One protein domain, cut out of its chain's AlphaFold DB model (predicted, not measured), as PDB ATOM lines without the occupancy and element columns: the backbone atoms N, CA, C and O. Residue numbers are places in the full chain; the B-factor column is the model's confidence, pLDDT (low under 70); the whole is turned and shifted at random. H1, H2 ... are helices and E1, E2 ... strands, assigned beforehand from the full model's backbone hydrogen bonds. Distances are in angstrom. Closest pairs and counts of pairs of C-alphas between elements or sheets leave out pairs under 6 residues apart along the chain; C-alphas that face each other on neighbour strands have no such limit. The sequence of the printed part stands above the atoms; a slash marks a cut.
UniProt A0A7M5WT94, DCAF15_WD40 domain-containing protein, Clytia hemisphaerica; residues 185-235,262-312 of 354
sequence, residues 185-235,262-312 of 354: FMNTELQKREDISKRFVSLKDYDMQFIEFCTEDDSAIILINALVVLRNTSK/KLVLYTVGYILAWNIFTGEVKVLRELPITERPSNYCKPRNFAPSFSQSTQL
ATOM      1  N   PHE A 185     165.010 139.098 146.155       92.94
ATOM      2  CA  PHE A 185     163.580 139.189 145.861       92.94
ATOM      3  C   PHE A 185     162.744 138.365 146.850       92.94
ATOM      4  O   PHE A 185     161.799 138.876 147.453       92.94
ATOM      5  N   MET A 186     163.105 137.095 147.057       93.12
ATOM      6  CA  MET A 186     162.387 136.203 147.964       93.12
ATOM      7  C   MET A 186     162.402 136.735 149.395       93.12
ATOM      8  O   MET A 186     161.361 136.744 150.048       93.12
ATOM      9  N   ASN A 187     163.551 137.196 149.891       92.31
ATOM     10  CA  ASN A 187     163.642 137.766 151.230       92.31
ATOM     11  C   ASN A 187     162.750 139.008 151.369       92.31
ATOM     12  O   ASN A 187     162.001 139.096 152.340       92.31
ATOM     13  N   THR A 188     162.753 139.922 150.394       91.25
ATOM     14  CA  THR A 188     161.888 141.110 150.408       91.25
ATOM     15  C   THR A 188     160.402 140.739 150.411       91.25
ATOM     16  O   THR A 188     159.645 141.234 151.248       91.25
ATOM     17  N   GLU A 189     159.967 139.834 149.531       92.75
ATOM     18  CA  GLU A 189     158.551 139.461 149.419       92.75
ATOM     19  C   GLU A 189     158.044 138.627 150.605       92.75
ATOM     20  O   GLU A 189     156.895 138.772 151.028       92.75
ATOM     21  N   LEU A 190     158.891 137.788 151.208       92.44
ATOM     22  CA  LEU A 190     158.517 137.027 152.404       92.44
ATOM     23  C   LEU A 190     158.333 137.927 153.632       92.44
ATOM     24  O   LEU A 190     157.509 137.612 154.491       92.44
ATOM     25  N   GLN A 191     159.058 139.047 153.716       90.81
ATOM     26  CA  GLN A 191     158.898 140.014 154.808       90.81
ATOM     27  C   GLN A 191     157.613 140.841 154.689       90.81
ATOM     28  O   GLN A 191     157.038 141.219 155.709       90.81
ATOM     29  N   LYS A 192     157.116 141.071 153.466       90.69
ATOM     30  CA  LYS A 192     155.832 141.757 153.224       90.69
ATOM     31  C   LYS A 192     154.624 140.932 153.676       90.69
ATOM     32  O   LYS A 192     153.574 141.483 153.994       90.69
ATOM     33  N   ARG A 193     154.764 139.607 153.728       89.81
ATOM     34  CA  ARG A 193     153.693 138.679 154.105       89.81
ATOM     35  C   ARG A 193     153.554 138.541 155.616       89.81
ATOM     36  O   ARG A 193     154.378 137.899 156.258       89.81
ATOM     37  N   GLU A 194     152.476 139.072 156.191       87.06
ATOM     38  CA  GLU A 194     152.236 139.022 157.644       87.06
ATOM     39  C   GLU A 194     152.163 137.598 158.222       87.06
ATOM     40  O   GLU A 194     152.572 137.364 159.364       87.06
ATOM     41  N   ASP A 195     151.663 136.636 157.438       86.25
ATOM     42  CA  ASP A 195     151.535 135.228 157.828       86.25
ATOM     43  C   ASP A 195     152.884 134.490 157.892       86.25
ATOM     44  O   ASP A 195     152.994 133.439 158.538       86.25
ATOM     45  N   ILE A 196     153.918 135.058 157.262       90.12
ATOM     46  CA  ILE A 196     155.271 134.505 157.177       90.12
ATOM     47  C   ILE A 196     156.264 135.319 158.003       90.12
ATOM     48  O   ILE A 196     157.022 134.722 158.765       90.12
ATOM     49  N   SER A 197     156.275 136.646 157.885       90.88
ATOM     50  CA  SER A 197     157.350 137.527 158.363       90.88
ATOM     51  C   SER A 197     157.680 137.329 159.843       90.88
ATOM     52  O   SER A 197     158.836 137.132 160.211       90.88
ATOM     53  N   LYS A 198     156.655 137.224 160.700       89.12
ATOM     54  CA  LYS A 198     156.813 136.985 162.150       89.12
ATOM     55  C   LYS A 198     157.390 135.605 162.487       89.12
ATOM     56  O   LYS A 198     157.945 135.394 163.564       89.12
ATOM     57  N   ARG A 199     157.229 134.638 161.584       91.88
ATOM     58  CA  ARG A 199     157.633 133.237 161.759       91.88
ATOM     59  C   ARG A 199     158.909 132.904 160.998       91.88
ATOM     60  O   ARG A 199     159.517 131.879 161.301       91.88
ATOM     61  N   PHE A 200     159.303 133.724 160.029       93.50
ATOM     62  CA  PHE A 200     160.437 133.480 159.153       93.50
ATOM     63  C   PHE A 200     161.745 133.396 159.942       93.50
ATOM     64  O   PHE A 200     161.999 134.171 160.867       93.50
ATOM     65  N   VAL A 201     162.557 132.397 159.601       92.62
ATOM     66  CA  VAL A 201     163.873 132.176 160.210       92.62
ATOM     67  C   VAL A 201     164.967 132.231 159.160       92.62
ATOM     68  O   VAL A 201     165.966 132.908 159.362       92.62
ATOM     69  N   SER A 202     164.807 131.488 158.065       92.81
ATOM     70  CA  SER A 202     165.807 131.451 156.995       92.81
ATOM     71  C   SER A 202     165.223 130.898 155.702       92.81
ATOM     72  O   SER A 202     164.391 129.982 155.741       92.81
ATOM     73  N   LEU A 203     165.734 131.398 154.580       92.69
ATOM     74  CA  LEU A 203     165.666 130.756 153.274       92.69
ATOM     75  C   LEU A 203     166.711 129.627 153.230       92.69
ATOM     76  O   LEU A 203     167.826 129.792 153.721       92.69
ATOM     77  N   LYS A 204     166.335 128.447 152.732       91.06
ATOM     78  CA  LYS A 204     167.217 127.267 152.672       91.06
ATOM     79  C   LYS A 204     167.657 126.912 151.269       91.06
ATOM     80  O   LYS A 204     168.785 126.463 151.108       91.06
ATOM     81  N   ASP A 205     166.743 127.024 150.320       90.38
ATOM     82  CA  ASP A 205     166.975 126.683 148.924       90.38
ATOM     83  C   ASP A 205     165.891 127.337 148.069       90.38
ATOM     84  O   ASP A 205     164.806 127.645 148.579       90.38
ATOM     85  N   TYR A 206     166.147 127.516 146.782       91.69
ATOM     86  CA  TYR A 206     165.168 128.028 145.834       91.69
ATOM     87  C   TYR A 206     165.426 127.498 144.424       91.69
ATOM     88  O   TYR A 206     166.540 127.169 144.041       91.69
ATOM     89  N   ASP A 207     164.355 127.391 143.646       92.06
ATOM     90  CA  ASP A 207     164.385 126.978 142.245       92.06
ATOM     91  C   ASP A 207     163.499 127.923 141.448       92.06
ATOM     92  O   ASP A 207     162.323 128.134 141.773       92.06
ATOM     93  N   MET A 208     164.050 128.459 140.370       93.81
ATOM     94  CA  MET A 208     163.378 129.413 139.507       93.81
ATOM     95  C   MET A 208     163.414 128.977 138.055       93.81
ATOM     96  O   MET A 208     164.395 128.413 137.578       93.81
ATOM     97  N   GLN A 209     162.329 129.243 137.333       95.25
ATOM     98  CA  GLN A 209     162.184 128.868 135.932       95.25
ATOM     99  C   GLN A 209     161.448 129.954 135.158       95.25
ATOM    100  O   GLN A 209     160.404 130.439 135.597       95.25
ATOM    101  N   PHE A 210     161.935 130.258 133.955       96.06
ATOM    102  CA  PHE A 210     161.149 131.008 132.983       96.06
ATOM    103  C   PHE A 210     159.959 130.160 132.527       96.06
ATOM    104  O   PHE A 210     160.112 129.015 132.088       96.06
ATOM    105  N   ILE A 211     158.763 130.726 132.634       95.19
ATOM    106  CA  ILE A 211     157.526 130.124 132.139       95.19
ATOM    107  C   ILE A 211     157.269 130.596 130.710       95.19
ATOM    108  O   ILE A 211     156.933 129.783 129.852       95.19
ATOM    109  N   GLU A 212     157.412 131.896 130.465       95.00
ATOM    110  CA  GLU A 212     157.073 132.533 129.196       95.00
ATOM    111  C   GLU A 212     157.754 133.906 129.085       95.00
ATOM    112  O   GLU A 212     158.166 134.478 130.091       95.00
ATOM    113  N   PHE A 213     157.846 134.449 127.876       94.88
ATOM    114  CA  PHE A 213     158.179 135.847 127.628       94.88
ATOM    115  C   PHE A 213     157.055 136.529 126.832       94.88
ATOM    116  O   PHE A 213     156.653 136.046 125.763       94.88
ATOM    117  N   CYS A 214     156.546 137.646 127.351       93.25
ATOM    118  CA  CYS A 214     155.600 138.514 126.657       93.25
ATOM    119  C   CYS A 214     156.384 139.532 125.826       93.25
ATOM    120  O   CYS A 214     157.080 140.376 126.379       93.25
ATOM    121  N   THR A 215     156.295 139.448 124.499       89.81
ATOM    122  CA  THR A 215     157.018 140.355 123.589       89.81
ATOM    123  C   THR A 215     156.354 141.719 123.421       89.81
ATOM    124  O   THR A 215     156.980 142.604 122.853       89.81
ATOM    125  N   GLU A 216     155.097 141.871 123.846       88.75
ATOM    126  CA  GLU A 216     154.361 143.142 123.785       88.75
ATOM    127  C   GLU A 216     154.727 144.039 124.974       88.75
ATOM    128  O   GLU A 216     155.042 145.208 124.781       88.75
ATOM    129  N   ASP A 217     154.792 143.454 126.173       88.94
ATOM    130  CA  ASP A 217     155.141 144.154 127.420       88.94
ATOM    131  C   ASP A 217     156.618 143.994 127.811       88.94
ATOM    132  O   ASP A 217     157.012 144.338 128.927       88.94
ATOM    133  N   ASP A 218     157.415 143.365 126.943       91.31
ATOM    134  CA  ASP A 218     158.816 143.002 127.174       91.31
ATOM    135  C   ASP A 218     159.087 142.383 128.567       91.31
ATOM    136  O   ASP A 218     160.080 142.668 129.243       91.31
ATOM    137  N   SER A 219     158.168 141.523 129.007       95.38
ATOM    138  CA  SER A 219     158.151 140.978 130.364       95.38
ATOM    139  C   SER A 219     158.415 139.476 130.385       95.38
ATOM    140  O   SER A 219     157.713 138.688 129.743       95.38
ATOM    141  N   ALA A 220     159.406 139.061 131.170       97.12
ATOM    142  CA  ALA A 220     159.689 137.665 131.465       97.12
ATOM    143  C   ALA A 220     158.775 137.172 132.594       97.12
ATOM    144  O   ALA A 220     158.776 137.716 133.696       97.12
ATOM    145  N   ILE A 221     158.002 136.119 132.331       97.38
ATOM    146  CA  ILE A 221     157.161 135.460 133.328       97.38
ATOM    147  C   ILE A 221     157.965 134.350 133.988       97.38
ATOM    148  O   ILE A 221     158.437 133.423 133.322       97.38
ATOM    149  N   ILE A 222     158.107 134.429 135.304       97.38
ATOM    150  CA  ILE A 222     159.001 133.579 136.090       97.38
ATOM    151  C   ILE A 222     158.206 132.901 137.201       97.38
ATOM    152  O   ILE A 222     157.326 133.500 137.815       97.38
ATOM    153  N   LEU A 223     158.527 131.636 137.456       96.94
ATOM    154  CA  LEU A 223     158.089 130.884 138.624       96.94
ATOM    155  C   LEU A 223     159.278 130.713 139.557       96.94
ATOM    156  O   LEU A 223     160.273 130.128 139.138       96.94
ATOM    157  N   ILE A 224     159.143 131.146 140.806       95.75
ATOM    158  CA  ILE A 224     160.121 130.910 141.868       95.75
ATOM    159  C   ILE A 224     159.448 130.088 142.961       95.75
ATOM    160  O   ILE A 224     158.374 130.442 143.441       95.75
ATOM    161  N   ASN A 225     160.074 128.988 143.360       94.44
ATOM    162  CA  ASN A 225     159.717 128.233 144.552       94.44
ATOM    163  C   ASN A 225     160.898 128.264 145.515       94.44
ATOM    164  O   ASN A 225     162.042 128.159 145.092       94.44
ATOM    165  N   ALA A 226     160.615 128.333 146.806       93.19
ATOM    166  CA  ALA A 226     161.609 128.397 147.859       93.19
ATOM    167  C   ALA A 226     161.285 127.424 148.990       93.19
ATOM    168  O   ALA A 226     160.122 127.215 149.350       93.19
ATOM    169  N   LEU A 227     162.334 126.852 149.572       92.50
ATOM    170  CA  LEU A 227     162.303 126.170 150.855       92.50
ATOM    171  C   LEU A 227     162.648 127.160 151.955       92.50
ATOM    172  O   LEU A 227     163.741 127.721 151.979       92.50
ATOM    173  N   VAL A 228     161.734 127.331 152.904       93.31
ATOM    174  CA  VAL A 228     161.893 128.264 154.020       93.31
ATOM    175  C   VAL A 228     161.679 127.556 155.347       93.31
ATOM    176  O   VAL A 228     160.854 126.648 155.465       93.31
ATOM    177  N   VAL A 229     162.424 127.970 156.366       91.94
ATOM    178  CA  VAL A 229     162.215 127.522 157.746       91.94
ATOM    179  C   VAL A 229     161.379 128.559 158.471       91.94
ATOM    180  O   VAL A 229     161.787 129.717 158.578       91.94
ATOM    181  N   LEU A 230     160.236 128.121 158.995       92.50
ATOM    182  CA  LEU A 230     159.337 128.947 159.791       92.50
ATOM    183  C   LEU A 230     159.205 128.378 161.209       92.50
ATOM    184  O   LEU A 230     159.198 127.161 161.415       92.50
ATOM    185  N   ARG A 231     159.040 129.263 162.193       90.62
ATOM    186  CA  ARG A 231     158.634 128.909 163.557       90.62
ATOM    187  C   ARG A 231     157.174 128.468 163.539       90.62
ATOM    188  O   ARG A 231     156.320 129.167 162.991       90.62
ATOM    189  N   ASN A 232     156.860 127.303 164.094       83.19
ATOM    190  CA  ASN A 232     155.474 126.886 164.240       83.19
ATOM    191  C   ASN A 232     154.834 127.650 165.399       83.19
ATOM    192  O   ASN A 232     155.358 127.637 166.511       83.19
ATOM    193  N   THR A 233     153.699 128.291 165.145       68.56
ATOM    194  CA  THR A 233     152.840 128.781 166.218       68.56
ATOM    195  C   THR A 233     152.024 127.581 166.664       68.56
ATOM    196  O   THR A 233     151.070 127.192 165.987       68.56
ATOM    197  N   SER A 234     152.440 126.931 167.748       58.50
ATOM    198  CA  SER A 234     151.585 125.969 168.434       58.50
ATOM    199  C   SER A 234     150.239 126.645 168.670       58.50
ATOM    200  O   SER A 234     150.178 127.656 169.368       58.50
ATOM    201  N   LYS A 235     149.172 126.142 168.035       52.81
ATOM    202  CA  LYS A 235     147.822 126.550 168.423       52.81
ATOM    203  C   LYS A 235     147.708 126.267 169.924       52.81
ATOM    204  O   LYS A 235     148.128 125.173 170.324       52.81
ATOM    205  N   LYS A 262     158.723 124.996 167.517       82.38
ATOM    206  CA  LYS A 262     159.241 123.969 166.610       82.38
ATOM    207  C   LYS A 262     159.560 124.608 165.260       82.38
ATOM    208  O   LYS A 262     158.685 125.203 164.632       82.38
ATOM    209  N   LEU A 263     160.800 124.463 164.801       88.25
ATOM    210  CA  LEU A 263     161.200 124.854 163.451       88.25
ATOM    211  C   LEU A 263     160.675 123.822 162.454       88.25
ATOM    212  O   LEU A 263     160.912 122.623 162.608       88.25
ATOM    213  N   VAL A 264     159.945 124.292 161.448       89.62
ATOM    214  CA  VAL A 264     159.327 123.443 160.426       89.62
ATOM    215  C   VAL A 264     159.675 123.985 159.042       89.62
ATOM    216  O   VAL A 264     159.795 125.197 158.847       89.62
ATOM    217  N   LEU A 265     159.886 123.074 158.092       90.94
ATOM    218  CA  LEU A 265     160.230 123.392 156.712       90.94
ATOM    219  C   LEU A 265     158.955 123.569 155.885       90.94
ATOM    220  O   LEU A 265     158.061 122.724 155.928       90.94
ATOM    221  N   TYR A 266     158.891 124.635 155.097       92.19
ATOM    222  CA  TYR A 266     157.771 124.932 154.213       92.19
ATOM    223  C   TYR A 266     158.262 125.195 152.794       92.19
ATOM    224  O   TYR A 266     159.390 125.640 152.584       92.19
ATOM    225  N   THR A 267     157.399 124.932 151.817       92.94
ATOM    226  CA  THR A 267     157.550 125.443 150.456       92.94
ATOM    227  C   THR A 267     156.638 126.645 150.268       92.94
ATOM    228  O   THR A 267     155.448 126.583 150.581       92.94
ATOM    229  N   VAL A 268     157.211 127.714 149.731       94.69
ATOM    230  CA  VAL A 268     156.537 128.956 149.336       94.69
ATOM    231  C   VAL A 268     156.937 129.280 147.904       94.69
ATOM    232  O   VAL A 268     157.955 128.782 147.428       94.69
ATOM    233  N   GLY A 269     156.159 130.086 147.192       95.38
ATOM    234  CA  GLY A 269     156.533 130.440 145.830       95.38
ATOM    235  C   GLY A 269     155.695 131.554 145.239       95.38
ATOM    236  O   GLY A 269     154.645 131.914 145.771       95.38
ATOM    237  N   TYR A 270     156.175 132.077 144.120       96.75
ATOM    238  CA  TYR A 270     155.617 133.225 143.430       96.75
ATOM    239  C   TYR A 270     155.663 132.995 141.922       96.75
ATOM    240  O   TYR A 270     156.609 132.412 141.389       96.75
ATOM    241  N   ILE A 271     154.639 133.480 141.230       97.38
ATOM    242  CA  ILE A 271     154.689 133.752 139.798       97.38
ATOM    243  C   ILE A 271     154.790 135.262 139.654       97.38
ATOM    244  O   ILE A 271     153.943 135.986 140.182       97.38
ATOM    245  N   LEU A 272     155.802 135.727 138.937       96.69
ATOM    246  CA  LEU A 272     156.082 137.145 138.744       96.69
ATOM    247  C   LEU A 272     156.266 137.475 137.263       96.69
ATOM    248  O   LEU A 272     156.602 136.604 136.460       96.69
ATOM    249  N   ALA A 273     156.028 138.736 136.921       97.44
ATOM    250  CA  ALA A 273     156.409 139.344 135.657       97.44
ATOM    251  C   ALA A 273     157.560 140.311 135.924       97.44
ATOM    252  O   ALA A 273     157.435 141.187 136.775       97.44
ATOM    253  N   TRP A 274     158.662 140.146 135.202       96.19
ATOM    254  CA  TRP A 274     159.805 141.046 135.237       96.19
ATOM    255  C   TRP A 274     159.947 141.740 133.888       96.19
ATOM    256  O   TRP A 274     160.282 141.092 132.893       96.19
ATOM    257  N   ASN A 275     159.689 143.045 133.847       93.06
ATOM    258  CA  ASN A 275     159.964 143.852 132.670       93.06
ATOM    259  C   ASN A 275     161.474 144.091 132.573       93.06
ATOM    260  O   ASN A 275     162.070 144.757 133.419       93.06
ATOM    261  N   ILE A 276     162.101 143.548 131.531       89.38
ATOM    262  CA  ILE A 276     163.566 143.554 131.424       89.38
ATOM    263  C   ILE A 276     164.131 144.937 131.072       89.38
ATOM    264  O   ILE A 276     165.306 145.191 131.327       89.38
ATOM    265  N   PHE A 277     163.314 145.824 130.493       84.75
ATOM    266  CA  PHE A 277     163.738 147.165 130.089       84.75
ATOM    267  C   PHE A 277     163.509 148.199 131.185       84.75
ATOM    268  O   PHE A 277     164.360 149.061 131.357       84.75
ATOM    269  N   THR A 278     162.400 148.105 131.929       82.00
ATOM    270  CA  THR A 278     162.065 149.048 133.014       82.00
ATOM    271  C   THR A 278     162.512 148.569 134.392       82.00
ATOM    272  O   THR A 278     162.589 149.367 135.323       82.00
ATOM    273  N   GLY A 279     162.803 147.272 134.538       84.12
ATOM    274  CA  GLY A 279     163.218 146.669 135.805       84.12
ATOM    275  C   GLY A 279     162.061 146.449 136.767       84.12
ATOM    276  O   GLY A 279     162.269 145.974 137.879       84.12
ATOM    277  N   GLU A 280     160.838 146.776 136.353       87.19
ATOM    278  CA  GLU A 280     159.653 146.566 137.165       87.19
ATOM    279  C   GLU A 280     159.415 145.068 137.368       87.19
ATOM    280  O   GLU A 280     159.374 144.282 136.416       87.19
ATOM    281  N   VAL A 281     159.234 144.679 138.629       92.75
ATOM    282  CA  VAL A 281     158.850 143.325 139.013       92.75
ATOM    283  C   VAL A 281     157.475 143.368 139.650       92.75
ATOM    284  O   VAL A 281     157.264 144.009 140.677       92.75
ATOM    285  N   LYS A 282     156.538 142.638 139.052       94.56
ATOM    286  CA  LYS A 282     155.167 142.514 139.534       94.56
ATOM    287  C   LYS A 282     154.877 141.077 139.934       94.56
ATOM    288  O   LYS A 282     154.923 140.171 139.101       94.56
ATOM    289  N   VAL A 283     154.500 140.866 141.191       96.38
ATOM    290  CA  VAL A 283     153.973 139.576 141.649       96.38
ATOM    291  C   VAL A 283     152.592 139.364 141.025       96.38
ATOM    292  O   VAL A 283     151.645 140.092 141.306       96.38
ATOM    293  N   LEU A 284     152.476 138.366 140.150       96.12
ATOM    294  CA  LEU A 284     151.214 138.000 139.499       96.12
ATOM    295  C   LEU A 284     150.391 137.066 140.378       96.12
ATOM    296  O   LEU A 284     149.160 137.106 140.361       96.12
ATOM    297  N   ARG A 285     151.070 136.170 141.101       95.69
ATOM    298  CA  ARG A 285     150.421 135.189 141.964       95.69
ATOM    299  C   ARG A 285     151.347 134.701 143.062       95.69
ATOM    300  O   ARG A 285     152.438 134.216 142.784       95.69
ATOM    301  N   GLU A 286     150.834 134.683 144.280       95.44
ATOM    302  CA  GLU A 286     151.437 133.954 145.390       95.44
ATOM    303  C   GLU A 286     150.953 132.499 145.406       95.44
ATOM    304  O   GLU A 286     149.768 132.203 145.204       95.44
ATOM    305  N   LEU A 287     151.873 131.567 145.630       94.06
ATOM    306  CA  LEU A 287     151.567 130.150 145.772       94.06
ATOM    307  C   LEU A 287     151.256 129.813 147.239       94.06
ATOM    308  O   LEU A 287     151.779 130.455 148.156       94.06
ATOM    309  N   PRO A 288     150.399 128.805 147.484       91.06
ATOM    310  CA  PRO A 288     150.059 128.402 148.840       91.06
ATOM    311  C   PRO A 288     151.290 127.878 149.581       91.06
ATOM    312  O   PRO A 288     152.090 127.115 149.033       91.06
ATOM    313  N   ILE A 289     151.396 128.247 150.857       91.75
ATOM    314  CA  ILE A 289     152.415 127.708 151.755       91.75
ATOM    315  C   ILE A 289     152.082 126.240 152.023       91.75
ATOM    316  O   ILE A 289     150.974 125.914 152.446       91.75
ATOM    317  N   THR A 290     153.043 125.349 151.800       91.31
ATOM    318  CA  THR A 290     152.869 123.912 152.045       91.31
ATOM    319  C   THR A 290     153.920 123.405 153.017       91.31
ATOM    320  O   THR A 290     155.117 123.593 152.808       91.31
ATOM    321  N   GLU A 291     153.480 122.776 154.107       89.94
ATOM    322  CA  GLU A 291     154.385 122.139 155.064       89.94
ATOM    323  C   GLU A 291     155.082 120.944 154.407       89.94
ATOM    324  O   GLU A 291     154.455 120.123 153.731       89.94
ATOM    325  N   ARG A 292     156.397 120.841 154.604       84.06
ATOM    326  CA  ARG A 292     157.193 119.698 154.165       84.06
ATOM    327  C   ARG A 292     157.542 118.831 155.375       84.06
ATOM    328  O   ARG A 292     158.007 119.356 156.386       84.06
ATOM    329  N   PRO A 293     157.379 117.499 155.283       76.12
ATOM    330  CA  PRO A 293     157.758 116.611 156.371       76.12
ATOM    331  C   PRO A 293     159.257 116.737 156.667       76.12
ATOM    332  O   PRO A 293     160.077 116.822 155.752       76.12
ATOM    333  N   SER A 294     159.627 116.678 157.948       64.00
ATOM    334  CA  SER A 294     161.003 116.844 158.454       64.00
ATOM    335  C   SER A 294     162.034 115.874 157.863       64.00
ATOM    336  O   SER A 294     163.231 116.086 158.007       64.00
ATOM    337  N   ASN A 295     161.590 114.816 157.181       59.44
ATOM    338  CA  ASN A 295     162.461 113.823 156.550       59.44
ATOM    339  C   ASN A 295     163.005 114.291 155.185       59.44
ATOM    340  O   ASN A 295     163.884 113.644 154.616       59.44
ATOM    341  N   TYR A 296     162.535 115.433 154.671       59.50
ATOM    342  CA  TYR A 296     163.051 116.105 153.473       59.50
ATOM    343  C   TYR A 296     164.364 116.870 153.773       59.50
ATOM    344  O   TYR A 296     164.547 118.016 153.387       59.50
ATOM    345  N   CYS A 297     165.312 116.241 154.473       50.28
ATOM    346  CA  CYS A 297     166.598 116.843 154.867       50.28
ATOM    347  C   CYS A 297     167.690 116.765 153.787       50.28
ATOM    348  O   CYS A 297     168.868 116.962 154.079       50.28
ATOM    349  N   LYS A 298     167.339 116.471 152.530       57.53
ATOM    350  CA  LYS A 298     168.281 116.540 151.404       57.53
ATOM    351  C   LYS A 298     167.907 117.721 150.500       57.53
ATOM    352  O   LYS A 298     167.234 117.494 149.498       57.53
ATOM    353  N   PRO A 299     168.337 118.955 150.836       54.72
ATOM    354  CA  PRO A 299     168.090 120.143 150.011       54.72
ATOM    355  C   PRO A 299     168.577 119.976 148.566       54.72
ATOM    356  O   PRO A 299     167.921 120.442 147.651       54.72
ATOM    357  N   ARG A 300     169.617 119.156 148.336       56.56
ATOM    358  CA  ARG A 300     170.274 118.948 147.028       56.56
ATOM    359  C   ARG A 300     169.379 118.555 145.832       56.56
ATOM    360  O   ARG A 300     169.898 118.506 144.725       56.56
ATOM    361  N   ASN A 301     168.088 118.270 146.024       65.81
ATOM    362  CA  ASN A 301     167.148 117.896 144.959       65.81
ATOM    363  C   ASN A 301     165.882 118.780 144.905       65.81
ATOM    364  O   ASN A 301     164.870 118.358 144.337       65.81
ATOM    365  N   PHE A 302     165.874 119.961 145.525       77.50
ATOM    366  CA  PHE A 302     164.718 120.853 145.464       77.50
ATOM    367  C   PHE A 302     164.617 121.538 144.091       77.50
ATOM    368  O   PHE A 302     165.128 122.628 143.894       77.50
ATOM    369  N   ALA A 303     163.943 120.887 143.136       81.81
ATOM    370  CA  ALA A 303     163.710 121.416 141.785       81.81
ATOM    371  C   ALA A 303     162.224 121.347 141.349       81.81
ATOM    372  O   ALA A 303     161.894 120.748 140.315       81.81
ATOM    373  N   PRO A 304     161.265 121.845 142.159       83.69
ATOM    374  CA  PRO A 304     159.845 121.719 141.836       83.69
ATOM    375  C   PRO A 304     159.422 122.573 140.632       83.69
ATOM    376  O   PRO A 304     158.488 122.188 139.916       83.69
ATOM    377  N   SER A 305     160.094 123.702 140.390       87.00
ATOM    378  CA  SER A 305     159.686 124.713 139.417       87.00
ATOM    379  C   SER A 305     159.770 124.179 137.994       87.00
ATOM    380  O   SER A 305     158.940 124.556 137.174       87.00
ATOM    381  N   PHE A 306     160.678 123.245 137.684       87.38
ATOM    382  CA  PHE A 306     160.763 122.663 136.337       87.38
ATOM    383  C   PHE A 306     159.508 121.873 135.936       87.38
ATOM    384  O   PHE A 306     158.966 122.030 134.836       87.38
ATOM    385  N   SER A 307     159.027 121.007 136.831       88.44
ATOM    386  CA  SER A 307     157.837 120.194 136.566       88.44
ATOM    387  C   SER A 307     156.580 121.064 136.468       88.44
ATOM    388  O   SER A 307     155.780 120.900 135.543       88.44
ATOM    389  N   GLN A 308     156.454 122.047 137.365       91.81
ATOM    390  CA  GLN A 308     155.344 122.995 137.398       91.81
ATOM    391  C   GLN A 308     155.349 123.916 136.173       91.81
ATOM    392  O   GLN A 308     154.319 124.052 135.515       91.81
ATOM    393  N   SER A 309     156.499 124.490 135.807       92.38
ATOM    394  CA  SER A 309     156.623 125.343 134.620       92.38
ATOM    395  C   SER A 309     156.312 124.560 133.347       92.38
ATOM    396  O   SER A 309     155.645 125.066 132.451       92.38
ATOM    397  N   THR A 310     156.708 123.288 133.268       91.25
ATOM    398  CA  THR A 310     156.357 122.413 132.142       91.25
ATOM    399  C   THR A 310     154.851 122.166 132.057       91.25
ATOM    400  O   THR A 310     154.288 122.218 130.964       91.25
ATOM    401  N   GLN A 311     154.173 121.928 133.182       93.19
ATOM    402  CA  GLN A 311     152.716 121.768 133.205       93.19
ATOM    403  C   GLN A 311     151.991 123.063 132.828       93.19
ATOM    404  O   GLN A 311     151.070 123.022 132.014       93.19
ATOM    405  N   LEU A 312     152.425 124.207 133.369       93.50
ATOM    406  CA  LEU A 312     151.867 125.517 133.034       93.50
ATOM    407  C   LEU A 312     152.015 125.806 131.540       93.50
ATOM    408  O   LEU A 312     151.027 126.122 130.885       93.50
TER     409      LEU A 312
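This is residues 185 to 235 and 262 to 312 of the 354 residues of the protein "DCAF15_WD40 domain-containing protein" of Clytia hemisphaerica (UniProt A0A7M5WT94). One long, twisted sheet of four strands curls round the short helix H1 on one face, while H3 packs slantwise over the opposite face. H2 only grazes the sheet, and a long link, residues 293 to 303, leads from E4 to H3. The printed part has 102 residues, with three named helices and four named strands in the order H1 H2 E1 E2 E3 E4 H3; the sheet's order is E1 - E2 - E3 - E4, all antiparallel, and the class is mixed. It is compact, with a radius of gyration of the C-alphas of 14.7 A, yet elongated, spanning 48 by 27 by 19 A.

Start with H1, residues 185 to 192: it is on the sheet, and its closest C-alphas to E1, residues 200 to 214, are those of Asn 187 and Leu 203, 7.6 A apart. H2, residues 194 to 197, touches H1 only at the corner, and only just, with 3 pairs of C-alphas within 8 A; the closest are those of Gln 191 and Ser 197, 4.6 A apart. H2 only grazes the sheet, with residues 195 to 197. Go on to E2, residues 219 to 231, which forms a hairpin with E1: N 207 and O 225 are 2.8 A apart, within hydrogen-bond range. E3, residues 263 to 275, is antiparallel to E2, with N 224 and O 270 at 2.9 A. E4, residues 281 to 292, forms a hairpin with E3, with N 287 and O 269 at 2.8 A; E1 and E4 are the edge strands and are apart. H3, residues 304 to 312, is on the opposite face from H1, at a height over the sheet of 8.0 A. It lies over E2 and runs slantwise to the strands, at 37 degrees to E2 on the local plane; its closest C-alphas to E2 are those of Ser 305 and Asn 225, 6.2 A apart. In H1 and H3 every O i to N i+4 pair is within hydrogen-bond range; H2 is too short for such a pair.

Find C-alpha 185 at (163.580, 139.189, 145.861), where H1 begins. E1 runs 33.2 A from C-alpha 200 at (160.437, 133.480, 159.153) and bends by 75 degrees at residue 204. E2 covers 35.3 A, E3 36.2 A and E4 28.1 A. H3 runs 12.5 A to C-alpha 312 at (151.867, 125.517, 133.034).

The C-alphas of Glu 216 and Lys 235 are the two farthest apart, 48.1 A. Residues 236 to 261 are not printed, and C-alphas 235 and 262 are 11.8 A apart across this cut. The link from E4 to H3 is long. Look for low confidence, with pLDDT under 70, at residues 233 to 235 and 294 to 301.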